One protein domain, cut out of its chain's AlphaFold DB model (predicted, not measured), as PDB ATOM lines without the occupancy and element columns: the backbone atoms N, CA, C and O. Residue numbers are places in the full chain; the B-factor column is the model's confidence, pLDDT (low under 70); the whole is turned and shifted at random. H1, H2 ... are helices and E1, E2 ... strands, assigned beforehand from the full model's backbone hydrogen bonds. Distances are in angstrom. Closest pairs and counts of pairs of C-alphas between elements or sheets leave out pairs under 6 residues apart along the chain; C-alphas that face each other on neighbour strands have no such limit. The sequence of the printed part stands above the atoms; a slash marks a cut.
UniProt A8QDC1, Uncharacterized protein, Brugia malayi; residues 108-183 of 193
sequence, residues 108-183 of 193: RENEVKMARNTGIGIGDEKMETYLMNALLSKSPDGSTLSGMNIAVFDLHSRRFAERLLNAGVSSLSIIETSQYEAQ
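Overview. This is residues 108 to 183 of the 193 residues of an uncharacterized protein of Brugia malayi (UniProt A8QDC1). An elongated model in two parts: in the larger, helix H3 packs beside a small parallel pair of strands, E1 and E2, nearer to E2, and helix H2 runs side by side with H3, offset toward the E1 side, while H1 with H4 makes a smaller part at one end. The loop of residues 137 to 148 lies at the other end. The 76 printed residues hold four named helices and two named strands in the order H1 H2 E1 H3 E2 H4, a mixed class. The whole is only just compact, close to loose, with a radius of gyration of the C-alphas of 13.3 A and spans of 38 by 23 by 18 A.

Arrangement. E1, residues 149 to 153, and E2, residues 171 to 175, are parallel at 14 degrees; N 150 and O 171 are 2.9 A apart and N 175 and O 152 are 2.8 A apart, within hydrogen-bond range. With H3, residues 158 to 166, between them they form a strand-helix-strand unit, two parallel strands joined through a helix, with a right-handed crossover. The closest C-alphas of H3 and E2, Leu 165 and Leu 172, are 7.5 A apart. H2, residues 125 to 136, only just touches H3, with 3 pairs of C-alphas within 8 A, through its residues 128 to 132 alone; the closest C-alphas, Glu 128 and Phe 160, are 6.3 A apart. They run the same way at a shallow tilt of 25 degrees. H1, residues 109 to 118, touches H4, residues 179 to 182, the closest C-alphas being Thr 118 and Gln 179 at 5.6 A. H1 is apart from H2. In H1, H2 and H3 every O i to N i+4 pair is within hydrogen-bond range; H4 is too short for such a pair.

Along the chain. H1 begins at C-alpha 109 (2.570, 28.911, -56.441) and is 13.9 A long; H2 is 16.2 A, E1 13.5 A, E2 12.8 A and H3 12.2 A. H4 ends at C-alpha 182 (14.426, 25.468, -44.098).

Size, cuts and confidence. The C-alphas of Asp 141 and Tyr 180, the two farthest apart, are 39.3 A apart. The printed part has no cut, and the link from H2 to E1 is long. Mean pLDDT of the printed part is 80.2, with residues 108 to 112, 114 to 123 and 178 to 183 under 70.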
ATOM      1  N   ARG A 108       4.668  33.214 -56.902       63.03
ATOM      2  CA  ARG A 108       3.926  32.255 -57.715       63.03
ATOM      3  C   ARG A 108       3.859  30.922 -56.975       63.03
ATOM      4  O   ARG A 108       4.767  30.557 -56.230       63.03
ATOM      5  N   GLU A 109       2.790  30.161 -57.182       66.88
ATOM      6  CA  GLU A 109       2.570  28.911 -56.441       66.88
ATOM      7  C   GLU A 109       3.737  27.922 -56.597       66.88
ATOM      8  O   GLU A 109       4.090  27.224 -55.650       66.88
ATOM      9  N   ASN A 110       4.395  27.905 -57.760       66.50
ATOM     10  CA  ASN A 110       5.599  27.114 -58.012       66.50
ATOM     11  C   ASN A 110       6.817  27.589 -57.200       66.50
ATOM     12  O   ASN A 110       7.591  26.751 -56.751       66.50
ATOM     13  N   GLU A 111       6.979  28.893 -56.977       68.88
ATOM     14  CA  GLU A 111       8.039  29.470 -56.138       68.88
ATOM     15  C   GLU A 111       7.784  29.159 -54.666       68.88
ATOM     16  O   GLU A 111       8.703  28.774 -53.951       68.88
ATOM     17  N   VAL A 112       6.521  29.223 -54.231       69.25
ATOM     18  CA  VAL A 112       6.121  28.802 -52.882       69.25
ATOM     19  C   VAL A 112       6.327  27.299 -52.698       69.25
ATOM     20  O   VAL A 112       6.838  26.880 -51.663       69.25
ATOM     21  N   LYS A 113       5.959  26.471 -53.686       71.00
ATOM     22  CA  LYS A 113       6.204  25.019 -53.663       71.00
ATOM     23  C   LYS A 113       7.690  24.704 -53.628       71.00
ATOM     24  O   LYS A 113       8.095  23.864 -52.837       71.00
ATOM     25  N   MET A 114       8.493  25.375 -54.452       67.12
ATOM     26  CA  MET A 114       9.948  25.240 -54.435       67.12
ATOM     27  C   MET A 114      10.485  25.615 -53.062       67.12
ATOM     28  O   MET A 114      11.058  24.752 -52.421       67.12
ATOM     29  N   ALA A 115      10.192  26.812 -52.549       67.44
ATOM     30  CA  ALA A 115      10.646  27.248 -51.230       67.44
ATOM     31  C   ALA A 115      10.215  26.296 -50.106       67.44
ATOM     32  O   ALA A 115      11.008  25.971 -49.233       67.44
ATOM     33  N   ARG A 116       8.987  25.766 -50.151       67.00
ATOM     34  CA  ARG A 116       8.516  24.758 -49.186       67.00
ATOM     35  C   ARG A 116       9.170  23.392 -49.339       67.00
ATOM     36  O   ARG A 116       9.179  22.649 -48.370       67.00
ATOM     37  N   ASN A 117       9.662  23.038 -50.521       65.38
ATOM     38  CA  ASN A 117      10.294  21.746 -50.783       65.38
ATOM     39  C   ASN A 117      11.817  21.806 -50.618       65.38
ATOM     40  O   ASN A 117      12.437  20.813 -50.252       65.38
ATOM     41  N   THR A 118      12.444  22.940 -50.910       59.78
ATOM     42  CA  THR A 118      13.901  23.108 -50.930       59.78
ATOM     43  C   THR A 118      14.407  23.981 -49.796       59.78
ATOM     44  O   THR A 118      15.600  23.946 -49.522       59.78
ATOM     45  N   GLY A 119      13.532  24.751 -49.145       57.41
ATOM     46  CA  GLY A 119      13.940  25.789 -48.208       57.41
ATOM     47  C   GLY A 119      14.328  27.114 -48.853       57.41
ATOM     48  O   GLY A 119      14.543  28.094 -48.157       57.41
ATOM     49  N   ILE A 120      14.420  27.151 -50.182       60.25
ATOM     50  CA  ILE A 120      15.071  28.234 -50.913       60.25
ATOM     51  C   ILE A 120      14.045  29.253 -51.391       60.25
ATOM     52  O   ILE A 120      13.166  28.939 -52.199       60.25
ATOM     53  N   GLY A 121      14.207  30.506 -50.967       63.75
ATOM     54  CA  GLY A 121      13.472  31.628 -51.544       63.75
ATOM     55  C   GLY A 121      13.988  31.953 -52.946       63.75
ATOM     56  O   GLY A 121      15.108  32.439 -53.101       63.75
ATOM     57  N   ILE A 122      13.175  31.722 -53.982       62.19
ATOM     58  CA  ILE A 122      13.488  32.182 -55.343       62.19
ATOM     59  C   ILE A 122      13.050  33.640 -55.449       62.19
ATOM     60  O   ILE A 122      11.856  33.929 -55.490       62.19
ATOM     61  N   GLY A 123      14.016  34.556 -55.468       66.75
ATOM     62  CA  GLY A 123      13.753  35.957 -55.763       66.75
ATOM     63  C   GLY A 123      13.797  36.235 -57.252       66.75
ATOM     64  O   GLY A 123      14.771  35.893 -57.918       66.75
ATOM     65  N   ASP A 124      12.745  36.865 -57.771       73.69
ATOM     66  CA  ASP A 124      12.793  37.516 -59.073       73.69
ATOM     67  C   ASP A 124      13.333  38.952 -58.939       73.69
ATOM     68  O   ASP A 124      13.426  39.526 -57.851       73.69
ATOM     69  N   GLU A 125      13.696  39.565 -60.064       81.38
ATOM     70  CA  GLU A 125      14.258  40.922 -60.078       81.38
ATOM     71  C   GLU A 125      13.307  41.978 -59.483       81.38
ATOM     72  O   GLU A 125      13.754  42.992 -58.930       81.38
ATOM     73  N   LYS A 126      11.990  41.748 -59.571       80.06
ATOM     74  CA  LYS A 126      10.978  42.651 -59.012       80.06
ATOM     75  C   LYS A 126      10.984  42.597 -57.489       80.06
ATOM     76  O   LYS A 126      10.972  43.654 -56.854       80.06
ATOM     77  N   MET A 127      11.046  41.399 -56.913       79.31
ATOM     78  CA  MET A 127      11.163  41.187 -55.476       79.31
ATOM     79  C   MET A 127      12.486  41.738 -54.953       79.31
ATOM     80  O   MET A 127      12.481  42.474 -53.973       79.31
ATOM     81  N   GLU A 128      13.605  41.476 -55.636       85.06
ATOM     82  CA  GLU A 128      14.908  42.049 -55.271       85.06
ATOM     83  C   GLU A 128      14.872  43.578 -55.244       85.06
ATOM     84  O   GLU A 128      15.322  44.204 -54.288       85.06
ATOM     85  N   THR A 129      14.317  44.198 -56.284       86.31
ATOM     86  CA  THR A 129      14.226  45.661 -56.374       86.31
ATOM     87  C   THR A 129      13.326  46.228 -55.286       86.31
ATOM     88  O   THR A 129      13.646  47.254 -54.691       86.31
ATOM     89  N   TYR A 130      12.223  45.549 -54.977       84.38
ATOM     90  CA  TYR A 130      11.389  45.939 -53.854       84.38
ATOM     91  C   TYR A 130      12.115  45.827 -52.515       84.38
ATOM     92  O   TYR A 130      12.056  46.771 -51.734       84.38
ATOM     93  N   LEU A 131      12.806  44.714 -52.258       85.88
ATOM     94  CA  LEU A 131      13.562  44.517 -51.025       85.88
ATOM     95  C   LEU A 131      14.649  45.585 -50.877       85.88
ATOM     96  O   LEU A 131      14.757  46.182 -49.812       85.88
ATOM     97  N   MET A 132      15.379  45.900 -51.952       90.19
ATOM     98  CA  MET A 132      16.335  47.011 -51.954       90.19
ATOM     99  C   MET A 132      15.660  48.336 -51.599       90.19
ATOM    100  O   MET A 132      16.135  49.039 -50.714       90.19
ATOM    101  N   ASN A 133      14.535  48.670 -52.235       89.56
ATOM    102  CA  ASN A 133      13.816  49.915 -51.955       89.56
ATOM    103  C   ASN A 133      13.274  49.959 -50.517       89.56
ATOM    104  O   ASN A 133      13.301  51.010 -49.882       89.56
ATOM    105  N   ALA A 134      12.805  48.828 -49.988       86.44
ATOM    106  CA  ALA A 134      12.336  48.722 -48.612       86.44
ATOM    107  C   ALA A 134      13.486  48.936 -47.620       86.44
ATOM    108  O   ALA A 134      13.323  49.680 -46.657       86.44
ATOM    109  N   LEU A 135      14.661  48.361 -47.880       89.00
ATOM    110  CA  LEU A 135      15.857  48.580 -47.066       89.00
ATOM    111  C   LEU A 135      16.331  50.035 -47.136       89.00
ATOM    112  O   LEU A 135      16.541  50.658 -46.101       89.00
ATOM    113  N   LEU A 136      16.409  50.611 -48.338       90.12
ATOM    114  CA  LEU A 136      16.789  52.013 -48.535       90.12
ATOM    115  C   LEU A 136      15.809  52.976 -47.860       90.12
ATOM    116  O   LEU A 136      16.237  53.974 -47.298       90.12
ATOM    117  N   SER A 137      14.513  52.652 -47.812       87.31
ATOM    118  CA  SER A 137      13.524  53.467 -47.087       87.31
ATOM    119  C   SER A 137      13.734  53.494 -45.569       87.31
ATOM    120  O   SER A 137      13.166  54.339 -44.881       87.31
ATOM    121  N   LYS A 138      14.518  52.547 -45.039       84.88
ATOM    122  CA  LYS A 138      14.907  52.469 -43.627       84.88
ATOM    123  C   LYS A 138      16.279  53.072 -43.360       84.88
ATOM    124  O   LYS A 138      16.647  53.225 -42.199       84.88
ATOM    125  N   SER A 139      17.014  53.418 -44.412       87.31
ATOM    126  CA  SER A 139      18.270  54.133 -44.284       87.31
ATOM    127  C   SER A 139      18.019  55.582 -43.861       87.31
ATOM    128  O   SER A 139      17.104  56.208 -44.404       87.31
ATOM    129  N   PRO A 140      18.841  56.150 -42.959       83.19
ATOM    130  CA  PRO A 140      18.788  57.571 -42.623       83.19
ATOM    131  C   PRO A 140      18.910  58.479 -43.854       83.19
ATOM    132  O   PRO A 140      18.235  59.503 -43.942       83.19
ATOM    133  N   ASP A 141      19.724  58.060 -44.825       85.62
ATOM    134  CA  ASP A 141      20.091  58.865 -45.992       85.62
ATOM    135  C   ASP A 141      19.243  58.529 -47.228       85.62
ATOM    136  O   ASP A 141      19.436  59.107 -48.300       85.62
ATOM    137  N   GLY A 142      18.368  57.519 -47.131       85.31
ATOM    138  CA  GLY A 142      17.501  57.038 -48.214       85.31
ATOM    139  C   GLY A 142      18.216  56.461 -49.448       85.31
ATOM    140  O   GLY A 142      17.554  56.030 -50.392       85.31
ATOM    141  N   SER A 143      19.551  56.468 -49.471       86.75
ATOM    142  CA  SER A 143      20.370  56.248 -50.674       86.75
ATOM    143  C   SER A 143      21.450  55.178 -50.509       86.75
ATOM    144  O   SER A 143      21.817  54.530 -51.488       86.75
ATOM    145  N   THR A 144      21.920  54.945 -49.285       92.50
ATOM    146  CA  THR A 144      22.900  53.901 -48.951       92.50
ATOM    147  C   THR A 144      22.340  52.975 -47.879       92.50
ATOM    148  O   THR A 144      21.362  53.311 -47.222       92.50
ATOM    149  N   LEU A 145      22.948  51.814 -47.673       92.06
ATOM    150  CA  LEU A 145      22.647  50.914 -46.556       92.06
ATOM    151  C   LEU A 145      23.731  50.988 -45.465       92.06
ATOM    152  O   LEU A 145      23.927  50.037 -44.709       92.06
ATOM    153  N   SER A 146      24.445  52.117 -45.393       91.75
ATOM    154  CA  SER A 146      25.498  52.342 -44.402       91.75
ATOM    155  C   SER A 146      24.947  52.241 -42.979       91.75
ATOM    156  O   SER A 146      23.859  52.729 -42.677       91.75
ATOM    157  N   GLY A 147      25.682  51.563 -42.101       87.19
ATOM    158  CA  GLY A 147      25.273  51.292 -40.722       87.19
ATOM    159  C   GLY A 147      24.315  50.108 -40.564       87.19
ATOM    160  O   GLY A 147      24.026  49.716 -39.434       87.19
ATOM    161  N   MET A 148      23.831  49.505 -41.658       89.00
ATOM    162  CA  MET A 148      22.920  48.361 -41.591       89.00
ATOM    163  C   MET A 148      23.683  47.034 -41.557       89.00
ATOM    164  O   MET A 148      24.567  46.777 -42.378       89.00
ATOM    165  N   ASN A 149      23.277  46.165 -40.631       91.06
ATOM    166  CA  ASN A 149      23.696  44.769 -40.573       91.06
ATOM    167  C   ASN A 149      22.552  43.903 -41.098       91.06
ATOM    168  O   ASN A 149      21.458  43.915 -40.533       91.06
ATOM    169  N   ILE A 150      22.791  43.175 -42.184       88.06
ATOM    170  CA  ILE A 150      21.759  42.406 -42.877       88.06
ATOM    171  C   ILE A 150      22.105  40.923 -42.817       88.06
ATOM    172  O   ILE A 150      23.204  40.513 -43.186       88.06
ATOM    173  N   ALA A 151      21.139  40.118 -42.382       86.94
ATOM    174  CA  ALA A 151      21.194  38.668 -42.467       86.94
ATOM    175  C   ALA A 151      20.161  38.180 -43.487       86.94
ATOM    176  O   ALA A 151      18.983  38.531 -43.399       86.94
ATOM    177  N   VAL A 152      20.604  37.379 -44.453       83.19
ATOM    178  CA  VAL A 152      19.739  36.712 -45.430       83.19
ATOM    179  C   VAL A 152      19.780  35.209 -45.186       83.19
ATOM    180  O   VAL A 152      20.848  34.653 -44.945       83.19
ATOM    181  N   PHE A 153      18.618  34.565 -45.235       79.44
ATOM    182  CA  PHE A 153      18.461  33.134 -44.975       79.44
ATOM    183  C   PHE A 153      18.053  32.424 -46.260       79.44
ATOM    184  O   PHE A 153      17.140  32.896 -46.941       79.44
ATOM    185  N   ASP A 154      18.732  31.322 -46.581       74.81
ATOM    186  CA  ASP A 154      18.415  30.423 -47.704       74.81
ATOM    187  C   ASP A 154      18.179  31.162 -49.036       74.81
ATOM    188  O   ASP A 154      17.297  30.837 -49.842       74.81
ATOM    189  N   LEU A 155      18.977  32.214 -49.251       76.31
ATOM    190  CA  LEU A 155      18.927  33.073 -50.423       76.31
ATOM    191  C   LEU A 155      20.045  32.690 -51.393       76.31
ATOM    192  O   LEU A 155      21.222  32.880 -51.103       76.31
ATOM    193  N   HIS A 156      19.670  32.280 -52.602       74.81
ATOM    194  CA  HIS A 156      20.625  31.888 -53.646       74.81
ATOM    195  C   HIS A 156      20.790  32.934 -54.762       74.81
ATOM    196  O   HIS A 156      21.287  32.625 -55.845       74.81
ATOM    197  N   SER A 157      20.398  34.190 -54.518       81.31
ATOM    198  CA  SER A 157      20.649  35.285 -55.462       81.31
ATOM    199  C   SER A 157      21.984  35.968 -55.184       81.31
ATOM    200  O   SER A 157      22.098  36.854 -54.332       81.31
ATOM    201  N   ARG A 158      22.993  35.607 -55.983       85.81
ATOM    202  CA  ARG A 158      24.270  36.330 -56.032       85.81
ATOM    203  C   ARG A 158      24.065  37.806 -56.387       85.81
ATOM    204  O   ARG A 158      24.689  38.671 -55.782       85.81
ATOM    205  N   ARG A 159      23.164  38.089 -57.334       88.75
ATOM    206  CA  ARG A 159      22.851  39.451 -57.784       88.75
ATOM    207  C   ARG A 159      22.361  40.314 -56.626       88.75
ATOM    208  O   ARG A 159      22.802  41.450 -56.486       88.75
ATOM    209  N   PHE A 160      21.470  39.789 -55.789       88.56
ATOM    210  CA  PHE A 160      20.954  40.537 -54.648       88.56
ATOM    211  C   PHE A 160      22.035  40.796 -53.598       88.56
ATOM    212  O   PHE A 160      22.168  41.926 -53.136       88.56
ATOM    213  N   ALA A 161      22.857  39.791 -53.278       89.88
ATOM    214  CA  ALA A 161      23.983  39.964 -52.361       89.88
ATOM    215  C   ALA A 161      24.962  41.046 -52.852       89.88
ATOM    216  O   ALA A 161      25.340  41.931 -52.088       89.88
ATOM    217  N   GLU A 162      25.305  41.046 -54.144       92.50
ATOM    218  CA  GLU A 162      26.139  42.092 -54.749       92.50
ATOM    219  C   GLU A 162      25.477  43.476 -54.669       92.50
ATOM    220  O   GLU A 162      26.148  44.458 -54.363       92.50
ATOM    221  N   ARG A 163      24.158  43.579 -54.882       93.00
ATOM    222  CA  ARG A 163      23.427  44.850 -54.726       93.00
ATOM    223  C   ARG A 163      23.468  45.376 -53.292       93.00
ATOM    224  O   ARG A 163      23.619  46.582 -53.120       93.00
ATOM    225  N   LEU A 164      23.364  44.504 -52.287       92.69
ATOM    226  CA  LEU A 164      23.490  44.888 -50.877       92.69
ATOM    227  C   LEU A 164      24.893  45.423 -50.575       92.69
ATOM    228  O   LEU A 164      25.029  46.500 -49.997       92.69
ATOM    229  N   LEU A 165      25.932  44.714 -51.023       92.94
ATOM    230  CA  LEU A 165      27.325  45.133 -50.844       92.94
ATOM    231  C   LEU A 165      27.608  46.470 -51.536       92.94
ATOM    232  O   LEU A 165      28.163  47.374 -50.918       92.94
ATOM    233  N   ASN A 166      27.154  46.636 -52.779       95.00
ATOM    234  CA  ASN A 166      27.322  47.880 -53.533       95.00
ATOM    235  C   ASN A 166      26.566  49.062 -52.914       95.00
ATOM    236  O   ASN A 166      26.980  50.206 -53.079       95.00
ATOM    237  N   ALA A 167      25.470  48.801 -52.201       93.88
ATOM    238  CA  ALA A 167      24.744  49.828 -51.464       93.88
ATOM    239  C   ALA A 167      25.433  50.224 -50.143       93.88
ATOM    240  O   ALA A 167      24.978  51.158 -49.485       93.88
ATOM    241  N   GLY A 168      26.526  49.555 -49.758       94.00
ATOM    242  CA  GLY A 168      27.357  49.937 -48.618       94.00
ATOM    243  C   GLY A 168      26.891  49.385 -47.273       94.00
ATOM    244  O   GLY A 168      27.070  50.057 -46.261       94.00
ATOM    245  N   VAL A 169      26.289  48.189 -47.240       94.25
ATOM    246  CA  VAL A 169      25.962  47.512 -45.968       94.25
ATOM    247  C   VAL A 169      27.204  47.360 -45.090       94.25
ATOM    248  O   VAL A 169      28.279  47.007 -45.575       94.25
ATOM    249  N   SER A 170      27.057  47.593 -43.787       92.00
ATOM    250  CA  SER A 170      28.170  47.461 -42.836       92.00
ATOM    251  C   SER A 170      28.519  46.005 -42.550       92.00
ATOM    252  O   SER A 170      29.686  45.679 -42.345       92.00
ATOM    253  N   SER A 171      27.517  45.127 -42.557       92.00
ATOM    254  CA  SER A 171      27.712  43.686 -42.435       92.00
ATOM    255  C   SER A 171      26.655  42.941 -43.236       92.00
ATOM    256  O   SER A 171      25.472  43.284 -43.188       92.00
ATOM    257  N   LEU A 172      27.085  41.902 -43.949       90.94
ATOM    258  CA  LEU A 172      26.215  40.975 -44.658       90.94
ATOM    259  C   LEU A 172      26.516  39.551 -44.190       90.94
ATOM    260  O   LEU A 172      27.620  39.050 -44.388       90.94
ATOM    261  N   SER A 173      25.524  38.900 -43.590       87.81
ATOM    262  CA  SER A 173      25.575  37.486 -43.216       87.81
ATOM    263  C   SER A 173      24.642  36.681 -44.111       87.81
ATOM    264  O   SER A 173      23.454  36.985 -44.206       87.81
ATOM    265  N   ILE A 174      25.177  35.653 -44.764       86.44
ATOM    266  CA  ILE A 174      24.400  34.709 -45.567       86.44
ATOM    267  C   ILE A 174      24.322  33.414 -44.771       86.44
ATOM    268  O   ILE A 174      25.346  32.803 -44.470       86.44
ATOM    269  N   ILE A 175      23.108  33.045 -44.384       81.88
ATOM    270  CA  ILE A 175      22.837  31.892 -43.538       81.88
ATOM    271  C   ILE A 175      22.167  30.842 -44.410       81.88
ATOM    272  O   ILE A 175      21.019  30.998 -44.821       81.88
ATOM    273  N   GLU A 176      22.904  29.777 -44.693       79.00
ATOM    274  CA  GLU A 176      22.372  28.588 -45.346       79.00
ATOM    275  C   GLU A 176      21.972  27.594 -44.262       79.00
ATOM    276  O   GLU A 176      22.795  27.153 -43.452       79.00
ATOM    277  N   THR A 177      20.688  27.268 -44.207       72.44
ATOM    278  CA  THR A 177      20.164  26.241 -43.323       72.44
ATOM    279  C   THR A 177      20.023  24.930 -44.086       72.44
ATOM    280  O   THR A 177      19.877  24.882 -45.309       72.44
ATOM    281  N   SER A 178      20.112  23.810 -43.365       67.12
ATOM    282  CA  SER A 178      19.845  22.516 -43.991       67.12
ATOM    283  C   SER A 178      18.420  22.509 -44.544       67.12
ATOM    284  O   SER A 178      17.498  22.979 -43.877       67.12
ATOM    285  N   GLN A 179      18.225  21.920 -45.726       62.81
ATOM    286  CA  GLN A 179      16.919  21.838 -46.390       62.81
ATOM    287  C   GLN A 179      15.800  21.383 -45.437       62.81
ATOM    288  O   GLN A 179      14.701  21.922 -45.471       62.81
ATOM    289  N   TYR A 180      16.083  20.428 -44.548       65.44
ATOM    290  CA  TYR A 180      15.126  19.928 -43.559       65.44
ATOM    291  C   TYR A 180      14.631  21.003 -42.574       65.44
ATOM    292  O   TYR A 180      13.452  21.024 -42.228       65.44
ATOM    293  N   GLU A 181      15.507  21.908 -42.139       65.44
ATOM    294  CA  GLU A 181      15.143  23.013 -41.244       65.44
ATOM    295  C   GLU A 181      14.498  24.172 -42.011       65.44
ATOM    296  O   GLU A 181      13.504  24.744 -41.560       65.44
ATOM    297  N   ALA A 182      14.973  24.442 -43.223       62.22
ATOM    298  CA  ALA A 182      14.426  25.468 -44.098       62.22
ATOM    299  C   ALA A 182      12.952  25.203 -44.482       62.22
ATOM    300  O   ALA A 182      12.134  26.120 -44.523       62.22
ATOM    301  N   GLN A 183      12.561  23.936 -44.679       58.94
ATOM    302  CA  GLN A 183      11.164  23.539 -44.932       58.94
ATOM    303  C   GLN A 183      10.224  23.822 -43.747       58.94
ATOM    304  O   GLN A 183       9.021  24.031 -43.936       58.94
TER     305      GLN A 183